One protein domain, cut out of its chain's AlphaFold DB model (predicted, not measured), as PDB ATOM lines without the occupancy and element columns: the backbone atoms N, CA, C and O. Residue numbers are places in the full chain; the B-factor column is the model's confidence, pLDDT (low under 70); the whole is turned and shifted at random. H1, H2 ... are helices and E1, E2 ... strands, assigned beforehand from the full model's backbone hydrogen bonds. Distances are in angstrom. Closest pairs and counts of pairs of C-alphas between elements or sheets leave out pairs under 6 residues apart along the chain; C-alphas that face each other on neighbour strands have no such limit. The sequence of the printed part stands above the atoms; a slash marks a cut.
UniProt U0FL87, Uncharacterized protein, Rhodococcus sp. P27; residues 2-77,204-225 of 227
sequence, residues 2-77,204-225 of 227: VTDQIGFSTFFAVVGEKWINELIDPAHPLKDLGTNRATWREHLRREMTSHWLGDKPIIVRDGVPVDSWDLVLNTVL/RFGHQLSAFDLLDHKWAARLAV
ATOM      1  N   VAL A   2     154.805 233.563 244.433       69.62
ATOM      2  CA  VAL A   2     154.207 234.918 244.296       69.62
ATOM      3  C   VAL A   2     152.922 234.891 243.459       69.62
ATOM      4  O   VAL A   2     151.922 235.487 243.847       69.62
ATOM      5  N   THR A   3     152.925 234.149 242.352       71.62
ATOM      6  CA  THR A   3     151.761 233.903 241.482       71.62
ATOM      7  C   THR A   3     150.574 233.355 242.240       71.62
ATOM      8  O   THR A   3     149.474 233.872 242.114       71.62
ATOM      9  N   ASP A   4     150.810 232.355 243.077       75.31
ATOM     10  CA  ASP A   4     149.747 231.611 243.743       75.31
ATOM     11  C   ASP A   4     149.164 232.449 244.876       75.31
ATOM     12  O   ASP A   4     147.958 232.453 245.100       75.31
ATOM     13  N   GLN A   5     150.002 233.251 245.540       78.06
ATOM     14  CA  GLN A   5     149.536 234.232 246.511       78.06
ATOM     15  C   GLN A   5     148.684 235.324 245.853       78.06
ATOM     16  O   GLN A   5     147.638 235.682 246.400       78.06
ATOM     17  N   ILE A   6     149.100 235.851 244.698       78.06
ATOM     18  CA  ILE A   6     148.346 236.877 243.960       78.06
ATOM     19  C   ILE A   6     147.049 236.292 243.402       78.06
ATOM     20  O   ILE A   6     145.987 236.886 243.584       78.06
ATOM     21  N   GLY A   7     147.113 235.118 242.781       75.94
ATOM     22  CA  GLY A   7     145.963 234.417 242.231       75.94
ATOM     23  C   GLY A   7     144.951 234.061 243.305       75.94
ATOM     24  O   GLY A   7     143.786 234.421 243.174       75.94
ATOM     25  N   PHE A   8     145.394 233.480 244.423       82.81
ATOM     26  CA  PHE A   8     144.526 233.217 245.568       82.81
ATOM     27  C   PHE A   8     143.926 234.504 246.136       82.81
ATOM     28  O   PHE A   8     142.733 234.557 246.421       82.81
ATOM     29  N   SER A   9     144.724 235.564 246.298       81.75
ATOM     30  CA  SER A   9     144.221 236.838 246.829       81.75
ATOM     31  C   SER A   9     143.182 237.468 245.903       81.75
ATOM     32  O   SER A   9     142.177 237.983 246.387       81.75
ATOM     33  N   THR A  10     143.395 237.381 244.588       80.81
ATOM     34  CA  THR A  10     142.466 237.872 243.564       80.81
ATOM     35  C   THR A  10     141.191 237.038 243.553       80.81
ATOM     36  O   THR A  10     140.105 237.596 243.656       80.81
ATOM     37  N   PHE A  11     141.312 235.707 243.535       83.44
ATOM     38  CA  PHE A  11     140.191 234.779 243.681       83.44
ATOM     39  C   PHE A  11     139.356 235.117 244.924       83.44
ATOM     40  O   PHE A  11     138.141 235.294 244.841       83.44
ATOM     41  N   PHE A  12     140.022 235.303 246.065       83.69
ATOM     42  CA  PHE A  12     139.369 235.629 247.327       83.69
ATOM     43  C   PHE A  12     138.662 236.986 247.296       83.69
ATOM     44  O   PHE A  12     137.559 237.111 247.826       83.69
ATOM     45  N   ALA A  13     139.275 237.995 246.675       80.75
ATOM     46  CA  ALA A  13     138.689 239.323 246.532       80.75
ATOM     47  C   ALA A  13     137.469 239.333 245.597       80.75
ATOM     48  O   ALA A  13     136.514 240.059 245.862       80.75
ATOM     49  N   VAL A  14     137.497 238.529 244.531       82.75
ATOM     50  CA  VAL A  14     136.426 238.444 243.528       82.75
ATOM     51  C   VAL A  14     135.226 237.668 244.060       82.75
ATOM     52  O   VAL A  14     134.104 238.162 244.010       82.75
ATOM     53  N   VAL A  15     135.452 236.460 244.579       84.12
ATOM     54  CA  VAL A  15     134.365 235.560 244.996       84.12
ATOM     55  C   VAL A  15     133.828 235.947 246.376       84.12
ATOM     56  O   VAL A  15     132.622 235.928 246.618       84.12
ATOM     57  N   GLY A  16     134.716 236.354 247.285       82.94
ATOM     58  CA  GLY A  16     134.378 236.678 248.667       82.94
ATOM     59  C   GLY A  16     134.229 235.446 249.569       82.94
ATOM     60  O   GLY A  16     133.832 234.359 249.151       82.94
ATOM     61  N   GLU A  17     134.521 235.628 250.859       81.88
ATOM     62  CA  GLU A  17     134.619 234.545 251.855       81.88
ATOM     63  C   GLU A  17     133.341 233.702 251.985       81.88
ATOM     64  O   GLU A  17     133.409 232.481 252.135       81.88
ATOM     65  N   LYS A  18     132.166 234.340 251.922       80.06
ATOM     66  CA  LYS A  18     130.880 233.641 252.044       80.06
ATOM     67  C   LYS A  18     130.675 232.649 250.895       80.06
ATOM     68  O   LYS A  18     130.371 231.490 251.144       80.06
ATOM     69  N   TRP A  19     130.874 233.100 249.659       82.06
ATOM     70  CA  TRP A  19     130.685 232.274 248.468       82.06
ATOM     71  C   TRP A  19     131.728 231.168 248.372       82.06
ATOM     72  O   TRP A  19     131.381 230.038 248.055       82.06
ATOM     73  N   ILE A  20     132.982 231.452 248.726       82.88
ATOM     74  CA  ILE A  20     134.025 230.422 248.796       82.88
ATOM     75  C   ILE A  20     133.603 229.298 249.741       82.88
ATOM     76  O   ILE A  20     133.684 228.128 249.382       82.88
ATOM     77  N   ASN A  21     133.094 229.642 250.925       82.38
ATOM     78  CA  ASN A  21     132.598 228.642 251.861       82.38
ATOM     79  C   ASN A  21     131.434 227.822 251.300       82.38
ATOM     80  O   ASN A  21     131.323 226.657 251.652       82.38
ATOM     81  N   GLU A  22     130.578 228.377 250.446       84.94
ATOM     82  CA  GLU A  22     129.494 227.627 249.795       84.94
ATOM     83  C   GLU A  22     130.004 226.698 248.680       84.94
ATOM     84  O   GLU A  22     129.417 225.644 248.454       84.94
ATOM     85  N   LEU A  23     131.109 227.061 248.023       85.31
ATOM     86  CA  LEU A  23     131.727 226.305 246.928       85.31
ATOM     87  C   LEU A  23     132.628 225.153 247.391       85.31
ATOM     88  O   LEU A  23     132.863 224.223 246.619       85.31
ATOM     89  N   ILE A  24     133.153 225.217 248.618       85.31
ATOM     90  CA  ILE A  24     133.980 224.130 249.152       85.31
ATOM     91  C   ILE A  24     133.127 222.866 249.282       85.31
ATOM     92  O   ILE A  24     132.048 222.931 249.890       85.31
ATOM     93  N   ASP A  25     133.646 221.738 248.787       84.31
ATOM     94  CA  ASP A  25     133.041 220.412 248.934       84.31
ATOM     95  C   ASP A  25     132.576 220.223 250.395       84.31
ATOM     96  O   ASP A  25     133.373 220.373 251.331       84.31
ATOM     97  N   PRO A  26     131.279 219.940 250.633       83.88
ATOM     98  CA  PRO A  26     130.746 219.720 251.973       83.88
ATOM     99  C   PRO A  26     131.501 218.661 252.788       83.88
ATOM    100  O   PRO A  26     131.496 218.739 254.012       83.88
ATOM    101  N   ALA A  27     132.141 217.690 252.131       85.69
ATOM    102  CA  ALA A  27     132.913 216.622 252.758       85.69
ATOM    103  C   ALA A  27     134.416 216.941 252.900       85.69
ATOM    104  O   ALA A  27     135.190 216.058 253.300       85.69
ATOM    105  N   HIS A  28     134.853 218.155 252.548       86.12
ATOM    106  CA  HIS A  28     136.252 218.556 252.645       86.12
ATOM    107  C   HIS A  28     136.633 218.921 254.093       86.12
ATOM    108  O   HIS A  28     135.941 219.738 254.708       86.12
ATOM    109  N   PRO A  29     137.780 218.446 254.627       85.19
ATOM    110  CA  PRO A  29     138.213 218.729 256.006       85.19
ATOM    111  C   PRO A  29     138.346 220.219 256.360       85.19
ATOM    112  O   PRO A  29     138.315 220.597 257.528       85.19
ATOM    113  N   LEU A  30     138.469 221.092 255.354       83.94
ATOM    114  CA  LEU A  30     138.483 222.551 255.539       83.94
ATOM    115  C   LEU A  30     137.204 223.081 256.211       83.94
ATOM    116  O   LEU A  30     137.254 224.140 256.836       83.94
ATOM    117  N   LYS A  31     136.075 222.366 256.099       83.12
ATOM    118  CA  LYS A  31     134.807 222.718 256.761       83.12
ATOM    119  C   LYS A  31     134.869 222.554 258.281       83.12
ATOM    120  O   LYS A  31     134.151 223.254 258.991       83.12
ATOM    121  N   ASP A  32     135.761 221.696 258.772       81.00
ATOM    122  CA  ASP A  32     135.830 221.303 260.183       81.00
ATOM    123  C   ASP A  32     136.859 222.113 260.995       81.00
ATOM    124  O   ASP A  32     136.946 221.963 262.214       81.00
ATOM    125  N   LEU A  33     137.623 223.015 260.362       76.12
ATOM    126  CA  LEU A  33     138.717 223.771 261.003       76.12
ATOM    127  C   LEU A  33     138.274 224.798 262.076       76.12
ATOM    128  O   LEU A  33     139.119 225.439 262.705       76.12
ATOM    129  N   GLY A  34     136.972 224.954 262.332       64.69
ATOM    130  CA  GLY A  34     136.436 225.797 263.407       64.69
ATOM    131  C   GLY A  34     136.494 227.312 263.141       64.69
ATOM    132  O   GLY A  34     136.626 227.772 262.011       64.69
ATOM    133  N   THR A  35     136.344 228.126 264.196       57.09
ATOM    134  CA  THR A  35     136.127 229.590 264.101       57.09
ATOM    135  C   THR A  35     137.399 230.432 263.947       57.09
ATOM    136  O   THR A  35     137.302 231.658 263.819       57.09
ATOM    137  N   ASN A  36     138.593 229.830 263.943       76.12
ATOM    138  CA  ASN A  36     139.829 230.584 263.741       76.12
ATOM    139  C   ASN A  36     140.032 230.897 262.247       76.12
ATOM    140  O   ASN A  36     140.686 230.169 261.496       76.12
ATOM    141  N   ARG A  37     139.442 232.017 261.820       68.56
ATOM    142  CA  ARG A  37     139.408 232.462 260.418       68.56
ATOM    143  C   ARG A  37     140.789 232.689 259.805       68.56
ATOM    144  O   ARG A  37     140.966 232.450 258.614       68.56
ATOM    145  N   ALA A  38     141.766 233.131 260.600       72.12
ATOM    146  CA  ALA A  38     143.123 233.374 260.112       72.12
ATOM    147  C   ALA A  38     143.804 232.065 259.686       72.12
ATOM    148  O   ALA A  38     144.365 231.991 258.595       72.12
ATOM    149  N   THR A  39     143.682 231.011 260.501       80.31
ATOM    150  CA  THR A  39     144.171 229.673 260.143       80.31
ATOM    151  C   THR A  39     143.395 229.086 258.974       80.31
ATOM    152  O   THR A  39     144.011 228.558 258.056       80.31
ATOM    153  N   TRP A  40     142.065 229.225 258.949       84.12
ATOM    154  CA  TRP A  40     141.253 228.690 257.854       84.12
ATOM    155  C   TRP A  40     141.674 229.247 256.488       84.12
ATOM    156  O   TRP A  40     141.870 228.480 255.549       84.12
ATOM    157  N   ARG A  41     141.887 230.568 256.382       82.44
ATOM    158  CA  ARG A  41     142.293 231.204 255.118       82.44
ATOM    159  C   ARG A  41     143.662 230.726 254.642       82.44
ATOM    160  O   ARG A  41     143.854 230.540 253.445       82.44
ATOM    161  N   GLU A  42     144.598 230.538 255.563       83.50
ATOM    162  CA  GLU A  42     145.932 230.036 255.237       83.50
ATOM    163  C   GLU A  42     145.896 228.569 254.792       83.50
ATOM    164  O   GLU A  42     146.551 228.208 253.814       83.50
ATOM    165  N   HIS A  43     145.075 227.741 255.445       82.44
ATOM    166  CA  HIS A  43     144.831 226.370 255.006       82.44
ATOM    167  C   HIS A  43     144.205 226.345 253.615       82.44
ATOM    168  O   HIS A  43     144.773 225.722 252.727       82.44
ATOM    169  N   LEU A  44     143.115 227.083 253.388       83.25
ATOM    170  CA  LEU A  44     142.487 227.173 252.072       83.25
ATOM    171  C   LEU A  44     143.490 227.617 251.001       83.25
ATOM    172  O   LEU A  44     143.560 226.998 249.946       83.25
ATOM    173  N   ARG A  45     144.294 228.653 251.276       85.50
ATOM    174  CA  ARG A  45     145.342 229.105 250.356       85.50
ATOM    175  C   ARG A  45     146.280 227.961 250.007       85.50
ATOM    176  O   ARG A  45     146.542 227.742 248.831       85.50
ATOM    177  N   ARG A  46     146.803 227.256 251.011       82.31
ATOM    178  CA  ARG A  46     147.733 226.146 250.799       82.31
ATOM    179  C   ARG A  46     147.086 225.044 249.967       82.31
ATOM    180  O   ARG A  46     147.683 224.665 248.972       82.31
ATOM    181  N   GLU A  47     145.887 224.594 250.324       82.19
ATOM    182  CA  GLU A  47     145.180 223.542 249.582       82.19
ATOM    183  C   GLU A  47     144.941 223.974 248.120       82.19
ATOM    184  O   GLU A  47     145.273 223.247 247.194       82.19
ATOM    185  N   MET A  48     144.473 225.206 247.881       82.31
ATOM    186  CA  MET A  48     144.199 225.699 246.522       82.31
ATOM    187  C   MET A  48     145.453 225.941 245.668       82.31
ATOM    188  O   MET A  48     145.339 226.099 244.457       82.31
ATOM    189  N   THR A  49     146.635 226.042 246.283       77.62
ATOM    190  CA  THR A  49     147.887 226.409 245.591       77.62
ATOM    191  C   THR A  49     148.945 225.309 245.597       77.62
ATOM    192  O   THR A  49     149.995 225.481 244.985       77.62
ATOM    193  N   SER A  50     148.685 224.180 246.261       71.06
ATOM    194  CA  SER A  50     149.619 223.055 246.357       71.06
ATOM    195  C   SER A  50     149.058 221.855 245.601       71.06
ATOM    196  O   SER A  50     148.086 221.256 246.035       71.06
ATOM    197  N   HIS A  51     149.695 221.467 244.499       61.62
ATOM    198  CA  HIS A  51     149.270 220.339 243.658       61.62
ATOM    199  C   HIS A  51     149.911 218.994 244.047       61.62
ATOM    200  O   HIS A  51     150.210 218.159 243.200       61.62
ATOM    201  N   TRP A  52     150.198 218.786 245.335       51.44
ATOM    202  CA  TRP A  52     151.135 217.732 245.751       51.44
ATOM    203  C   TRP A  52     150.525 216.444 246.293       51.44
ATOM    204  O   TRP A  52     151.277 215.516 246.580       51.44
ATOM    205  N   LEU A  53     149.206 216.319 246.408       44.75
ATOM    206  CA  LEU A  53     148.577 215.083 246.871       44.75
ATOM    207  C   LEU A  53     147.257 214.896 246.132       44.75
ATOM    208  O   LEU A  53     146.539 215.867 245.928       44.75
ATOM    209  N   GLY A  54     146.962 213.660 245.714       47.41
ATOM    210  CA  GLY A  54     145.705 213.246 245.073       47.41
ATOM    211  C   GLY A  54     144.498 213.349 246.010       47.41
ATOM    212  O   GLY A  54     143.800 212.365 246.249       47.41
ATOM    213  N   ASP A  55     144.305 214.533 246.576       62.50
ATOM    214  CA  ASP A  55     143.303 214.863 247.563       62.50
ATOM    215  C   ASP A  55     141.974 215.222 246.902       62.50
ATOM    216  O   ASP A  55     141.870 215.533 245.712       62.50
ATOM    217  N   LYS A  56     140.923 215.122 247.717       69.31
ATOM    218  CA  LYS A  56     139.553 215.450 247.332       69.31
ATOM    219  C   LYS A  56     139.498 216.854 246.721       69.31
ATOM    220  O   LYS A  56     140.148 217.761 247.241       69.31
ATOM    221  N   PRO A  57     138.670 217.066 245.688       79.44
ATOM    222  CA  PRO A  57     138.499 218.391 245.121       79.44
ATOM    223  C   PRO A  57     138.035 219.370 246.196       79.44
ATOM    224  O   PRO A  57     137.073 219.119 246.920       79.44
ATOM    225  N   ILE A  58     138.728 220.499 246.300       86.81
ATOM    226  CA  ILE A  58     138.371 221.542 247.262       86.81
ATOM    227  C   ILE A  58     137.065 222.188 246.831       86.81
ATOM    228  O   ILE A  58     136.186 222.392 247.660       86.81
ATOM    229  N   ILE A  59     136.943 222.509 245.542       87.25
ATOM    230  CA  ILE A  59     135.779 223.170 244.963       87.25
ATOM    231  C   ILE A  59     134.968 222.137 244.190       87.25
ATOM    232  O   ILE A  59     135.470 221.491 243.270       87.25
ATOM    233  N   VAL A  60     133.691 222.025 244.549       85.88
ATOM    234  CA  VAL A  60     132.709 221.234 243.807       85.88
ATOM    235  C   VAL A  60     131.537 222.138 243.478       85.88
ATOM    236  O   VAL A  60     130.958 222.782 244.352       85.88
ATOM    237  N   ARG A  61     131.158 222.172 242.203       79.44
ATOM    238  CA  ARG A  61     130.022 222.957 241.733       79.44
ATOM    239  C   ARG A  61     129.060 222.046 240.995       79.44
ATOM    240  O   ARG A  61     129.444 221.389 240.036       79.44
ATOM    241  N   ASP A  62     127.826 221.972 241.485       79.69
ATOM    242  CA  ASP A  62     126.771 221.105 240.942       79.69
ATOM    243  C   ASP A  62     127.216 219.639 240.756       79.69
ATOM    244  O   ASP A  62     126.836 218.958 239.809       79.69
ATOM    245  N   GLY A  63     128.043 219.150 241.687       82.75
ATOM    246  CA  GLY A  63     128.587 217.789 241.674       82.75
ATOM    247  C   GLY A  63     129.824 217.596 240.795       82.75
ATOM    248  O   GLY A  63     130.380 216.501 240.795       82.75
ATOM    249  N   VAL A  64     130.285 218.635 240.092       83.50
ATOM    250  CA  VAL A  64     131.487 218.586 239.252       83.50
ATOM    251  C   VAL A  64     132.691 219.147 240.019       83.50
ATOM    252  O   VAL A  64     132.639 220.294 240.480       83.50
ATOM    253  N   PRO A  65     133.772 218.363 240.180       87.38
ATOM    254  CA  PRO A  65     135.048 218.847 240.695       87.38
ATOM    255  C   PRO A  65     135.630 219.961 239.821       87.38
ATOM    256  O   PRO A  65     135.666 219.830 238.600       87.38
ATOM    257  N   VAL A  66     136.124 221.031 240.442       88.38
ATOM    258  CA  VAL A  66     136.884 222.084 239.755       88.38
ATOM    259  C   VAL A  66     138.302 222.090 240.299       88.38
ATOM    260  O   VAL A  66     138.507 222.214 241.513       88.38
ATOM    261  N   ASP A  67     139.273 221.972 239.397       88.12
ATOM    262  CA  ASP A  67     140.675 222.032 239.778       88.12
ATOM    263  C   ASP A  67     141.012 223.419 240.340       88.12
ATOM    264  O   ASP A  67     140.824 224.457 239.707       88.12
ATOM    265  N   SER A  68     141.457 223.458 241.592       88.31
ATOM    266  CA  SER A  68     141.654 224.736 242.276       88.31
ATOM    267  C   SER A  68     142.920 225.458 241.824       88.31
ATOM    268  O   SER A  68     142.964 226.688 241.900       88.31
ATOM    269  N   TRP A  69     143.924 224.730 241.339       87.56
ATOM    270  CA  TRP A  69     145.174 225.320 240.878       87.56
ATOM    271  C   TRP A  69     144.987 225.957 239.505       87.56
ATOM    272  O   TRP A  69     145.299 227.141 239.346       87.56
ATOM    273  N   ASP A  70     144.352 225.247 238.570       90.56
ATOM    274  CA  ASP A  70     143.951 225.793 237.272       90.56
ATOM    275  C   ASP A  70     143.052 227.017 237.449       90.56
ATOM    276  O   ASP A  70     143.277 228.056 236.827       90.56
ATOM    277  N   LEU A  71     142.072 226.954 238.356       90.75
ATOM    278  CA  LEU A  71     141.194 228.080 238.666       90.75
ATOM    279  C   LEU A  71     141.965 229.309 239.175       90.75
ATOM    280  O   LEU A  71     141.694 230.439 238.748       90.75
ATOM    281  N   VAL A  72     142.927 229.120 240.084       90.94
ATOM    282  CA  VAL A  72     143.779 230.201 240.605       90.94
ATOM    283  C   VAL A  72     144.625 230.807 239.485       90.94
ATOM    284  O   VAL A  72     144.652 232.032 239.337       90.94
ATOM    285  N   LEU A  73     145.265 229.977 238.662       92.12
ATOM    286  CA  LEU A  73     146.090 230.430 237.543       92.12
ATOM    287  C   LEU A  73     145.269 231.159 236.481       92.12
ATOM    288  O   LEU A  73     145.621 232.270 236.088       92.12
ATOM    289  N   ASN A  74     144.132 230.600 236.073       94.75
ATOM    290  CA  ASN A  74     143.216 231.212 235.114       94.75
ATOM    291  C   ASN A  74     142.652 232.545 235.613       94.75
ATOM    292  O   ASN A  74     142.395 233.447 234.816       94.75
ATOM    293  N   THR A  75     142.505 232.712 236.930       93.06
ATOM    294  CA  THR A  75     142.142 234.003 237.532       93.06
ATOM    295  C   THR A  75     143.251 235.037 237.362       93.06
ATOM    296  O   THR A  75     142.963 236.178 236.997       93.06
ATOM    297  N   VAL A  76     144.518 234.650 237.560       93.75
ATOM    298  CA  VAL A  76     145.664 235.526 237.257       93.75
ATOM    299  C   VAL A  76     145.715 235.845 235.767       93.75
ATOM    300  O   VAL A  76     145.923 237.000 235.411       93.75
ATOM    301  N   LEU A  77     145.471 234.868 234.890       95.12
ATOM    302  CA  LEU A  77     145.462 235.094 233.443       95.12
ATOM    303  C   LEU A  77     144.364 236.073 233.005       95.12
ATOM    304  O   LEU A  77     144.599 236.916 232.140       95.12
ATOM    305  N   ARG A 204     144.008 229.550 228.510       94.31
ATOM    306  CA  ARG A 204     143.583 229.091 229.834       94.31
ATOM    307  C   ARG A 204     144.028 227.641 230.051       94.31
ATOM    308  O   ARG A 204     144.217 226.904 229.087       94.31
ATOM    309  N   PHE A 205     144.213 227.265 231.310       92.12
ATOM    310  CA  PHE A 205     144.577 225.919 231.752       92.12
ATOM    311  C   PHE A 205     143.347 225.050 232.001       92.12
ATOM    312  O   PHE A 205     142.304 225.583 232.396       92.12
ATOM    313  N   GLY A 206     143.515 223.739 231.801       90.31
ATOM    314  CA  GLY A 206     142.542 222.690 232.112       90.31
ATOM    315  C   GLY A 206     141.119 223.074 231.742       90.31
ATOM    316  O   GLY A 206     140.836 223.351 230.585       90.31
ATOM    317  N   HIS A 207     140.258 223.167 232.752       89.06
ATOM    318  CA  HIS A 207     138.827 223.469 232.629       89.06
ATOM    319  C   HIS A 207     138.490 224.913 232.189       89.06
ATOM    320  O   HIS A 207     137.324 225.307 232.152       89.06
ATOM    321  N   GLN A 208     139.498 225.756 231.956       91.50
ATOM    322  CA  GLN A 208     139.402 227.115 231.407       91.50
ATOM    323  C   GLN A 208     138.599 228.142 232.226       91.50
ATOM    324  O   GLN A 208     138.366 229.266 231.772       91.50
ATOM    325  N   LEU A 209     138.176 227.787 233.441       91.31
ATOM    326  CA  LEU A 209     137.413 228.674 234.322       91.31
ATOM    327  C   LEU A 209     138.354 229.535 235.158       91.31
ATOM    328  O   LEU A 209     139.384 229.065 235.634       91.31
ATOM    329  N   SER A 210     137.935 230.769 235.407       92.31
ATOM    330  CA  SER A 210     138.498 231.692 236.389       92.31
ATOM    331  C   SER A 210     137.511 231.944 237.538       92.31
ATOM    332  O   SER A 210     136.335 231.583 237.466       92.31
ATOM    333  N   ALA A 211     137.959 232.638 238.587       90.00
ATOM    334  CA  ALA A 211     137.114 233.105 239.688       90.00
ATOM    335  C   ALA A 211     135.871 233.870 239.208       90.00
ATOM    336  O   ALA A 211     134.797 233.749 239.795       90.00
ATOM    337  N   PHE A 212     136.022 234.659 238.140       89.44
ATOM    338  CA  PHE A 212     134.942 235.460 237.567       89.44
ATOM    339  C   PHE A 212     133.848 234.582 236.961       89.44
ATOM    340  O   PHE A 212     132.671 234.915 237.060       89.44
ATOM    341  N   ASP A 213     134.225 233.440 236.386       90.06
ATOM    342  CA  ASP A 213     133.280 232.525 235.754       90.06
ATOM    343  C   ASP A 213     132.422 231.793 236.786       90.06
ATOM    344  O   ASP A 213     131.260 231.517 236.517       90.06
ATOM    345  N   LEU A 214     132.939 231.552 237.995       84.75
ATOM    346  CA  LEU A 214     132.154 230.945 239.079       84.75
ATOM    347  C   LEU A 214     130.995 231.830 239.562       84.75
ATOM    348  O   LEU A 214     130.075 231.337 240.217       84.75
ATOM    349  N   LEU A 215     131.036 233.124 239.242       81.56
ATOM    350  CA  LEU A 215     129.961 234.077 239.514       81.56
ATOM    351  C   LEU A 215     128.994 234.225 238.326       81.56
ATOM    352  O   LEU A 215     127.913 234.795 238.489       81.56
ATOM    353  N   ASP A 216     129.356 233.717 237.145       80.06
ATOM    354  CA  ASP A 216     128.495 233.681 235.964       80.06
ATOM    355  C   ASP A 216     127.638 232.401 235.981       80.06
ATOM    356  O   ASP A 216     128.062 231.343 236.426       80.06
ATOM    357  N   HIS A 217     126.416 232.466 235.462       67.06
ATOM    358  CA  HIS A 217     125.525 231.317 235.290       67.06
ATOM    359  C   HIS A 217     125.908 230.446 234.081       67.06
ATOM    360  O   HIS A 217     125.412 229.330 233.948       67.06
ATOM    361  N   LYS A 218     126.788 230.931 233.193       72.81
ATOM    362  CA  LYS A 218     127.172 230.244 231.946       72.81
ATOM    363  C   LYS A 218     128.347 229.270 232.072       72.81
ATOM    364  O   LYS A 218     128.652 228.581 231.101       72.81
ATOM    365  N   TRP A 219     128.997 229.193 233.233       72.94
ATOM    366  CA  TRP A 219     130.179 228.348 233.465       72.94
ATOM    367  C   TRP A 219     129.955 226.867 233.104       72.94
ATOM    368  O   TRP A 219     130.840 226.242 232.527       72.94
ATOM    369  N   ALA A 220     128.752 226.331 233.351       68.56
ATOM    370  CA  ALA A 220     128.409 224.933 233.080       68.56
ATOM    371  C   ALA A 220     128.596 224.537 231.604       68.56
ATOM    372  O   ALA A 220     129.005 223.418 231.310       68.56
ATOM    373  N   ALA A 221     128.359 225.462 230.667       70.69
ATOM    374  CA  ALA A 221     128.566 225.202 229.244       70.69
ATOM    375  C   ALA A 221     130.052 225.048 228.880       70.69
ATOM    376  O   ALA A 221     130.355 224.401 227.886       70.69
ATOM    377  N   ARG A 222     130.969 225.628 229.666       69.62
ATOM    378  CA  ARG A 222     132.417 225.539 229.421       69.62
ATOM    379  C   ARG A 222     133.011 224.235 229.937       69.62
ATOM    380  O   ARG A 222     133.849 223.661 229.264       69.62
ATOM    381  N   LEU A 223     132.510 223.710 231.056       69.25
ATOM    382  CA  LEU A 223     132.933 222.395 231.555       69.25
ATOM    383  C   LEU A 223     132.526 221.230 230.653       69.25
ATOM    384  O   LEU A 223     133.158 220.184 230.690       69.25
ATOM    385  N   ALA A 224     131.486 221.407 229.840       65.31
ATOM    386  CA  ALA A 224     131.049 220.398 228.882       65.31
ATOM    387  C   ALA A 224     131.934 220.316 227.622       65.31
ATOM    388  O   ALA A 224     131.716 219.431 226.802       65.31
ATOM    389  N   VAL A 225     132.879 221.245 227.430       57.66
ATOM    390  CA  VAL A 225     133.780 221.263 226.261       57.66
ATOM    391  C   VAL A 225     134.997 220.352 226.469       57.66
ATOM    392  O   VAL A 225     135.559 219.878 225.487       57.66
TER     393      VAL A 225
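AT A GLANCE: This is residues 2 to 77 and 204 to 225 of the 227 residues of an uncharacterized protein of Rhodococcus sp. P27 (UniProt U0FL87). A tiny two-stranded hairpin, E1 and E2, sits by the start of H5, one of three helices set crosswise: H1 crosses H5, and the last part of H4 meets both. The long axis runs from H3 and the free-standing start of H4 to H6, which touches no helix. The printed part has 98 residues, along the chain H1, H2, H3, H4, E1, E2, H5 and H6; the class is mostly helix and the sheet is antiparallel. The whole is compact, with a radius of gyration of the C-alphas of 12.6 A and spans of 38 by 30 by 26 A.

IN THESE COORDINATES: Start at E1, residues 59 to 61, with C-alpha 59 at (135.779, 223.170, 244.963); E2, residues 64 to 66, follows. From there H5 takes residues 68 to 77, 14.1 A long. Then find C-alpha 2 at (154.207, 234.918, 244.296), where H1 begins; it runs through residue 15, 19.9 A. H2 is residues 17 to 23, 10.0 A, and H3 is residues 29 to 32. H4 is residues 37 to 49, 18.1 A. H6 is residues 219 to 223, with C-alpha 223 at (132.933, 222.395, 231.555).

HOW THE PARTS SIT: Look first at the hairpin of E1 and E2, antiparallel at 142 degrees, where N 61 and O 64 are within hydrogen-bond range at 2.9 A, as are N 66 and O 59 at 2.9 A. The closest C-alphas of H2 and E1 are those of Leu 23 and Ile 59, 5.5 A apart. Those of E1 and H5 are Ile 59 and Ser 68, at 6.6 A. H5 touches H4, about perpendicular at 84 degrees, closest at the C-alphas of Ser 68 and Met 48, 5.0 A; H4 does this with residues 48 to 49 alone. H5 touches H1, about perpendicular at 88 degrees, closest at the C-alphas of Val 72 and Gly 7, 5.0 A. H1 touches H4 with residues 4 to 8 alone, opposite ways at a steep tilt of 62 degrees, closest at the C-alphas of Asp 4 and Thr 49, 5.8 A. H3 and H4 only just touch, with 3 pairs of C-alphas within 8 A, the closest being Leu 30 and Leu 44 at 7.0 A. H1 and H2 are close but not clearly touching, 7.6 A between the C-alphas of Phe 12 and Ile 20. H6 is apart from H5, H1 and E2, among others. In H1, H2, H4, H5 and H6 every O i to N i+4 pair is within hydrogen-bond range; H3 is too short for one.

THE WHOLE: The C-alphas farthest apart are those of Asn 36 and Val 225, 39.1 A. Residues 78 to 203 are cut out, and C-alphas 77 and 204 stand 7.3 A apart across the cut; residues 204 to 218 hold no named element. Of the links printed whole, H4 to E1 is short and the others are tight. The mean pLDDT of the printed part is 80.4; look for values under 70 at residues 51 to 56 and 222 to 225, among others.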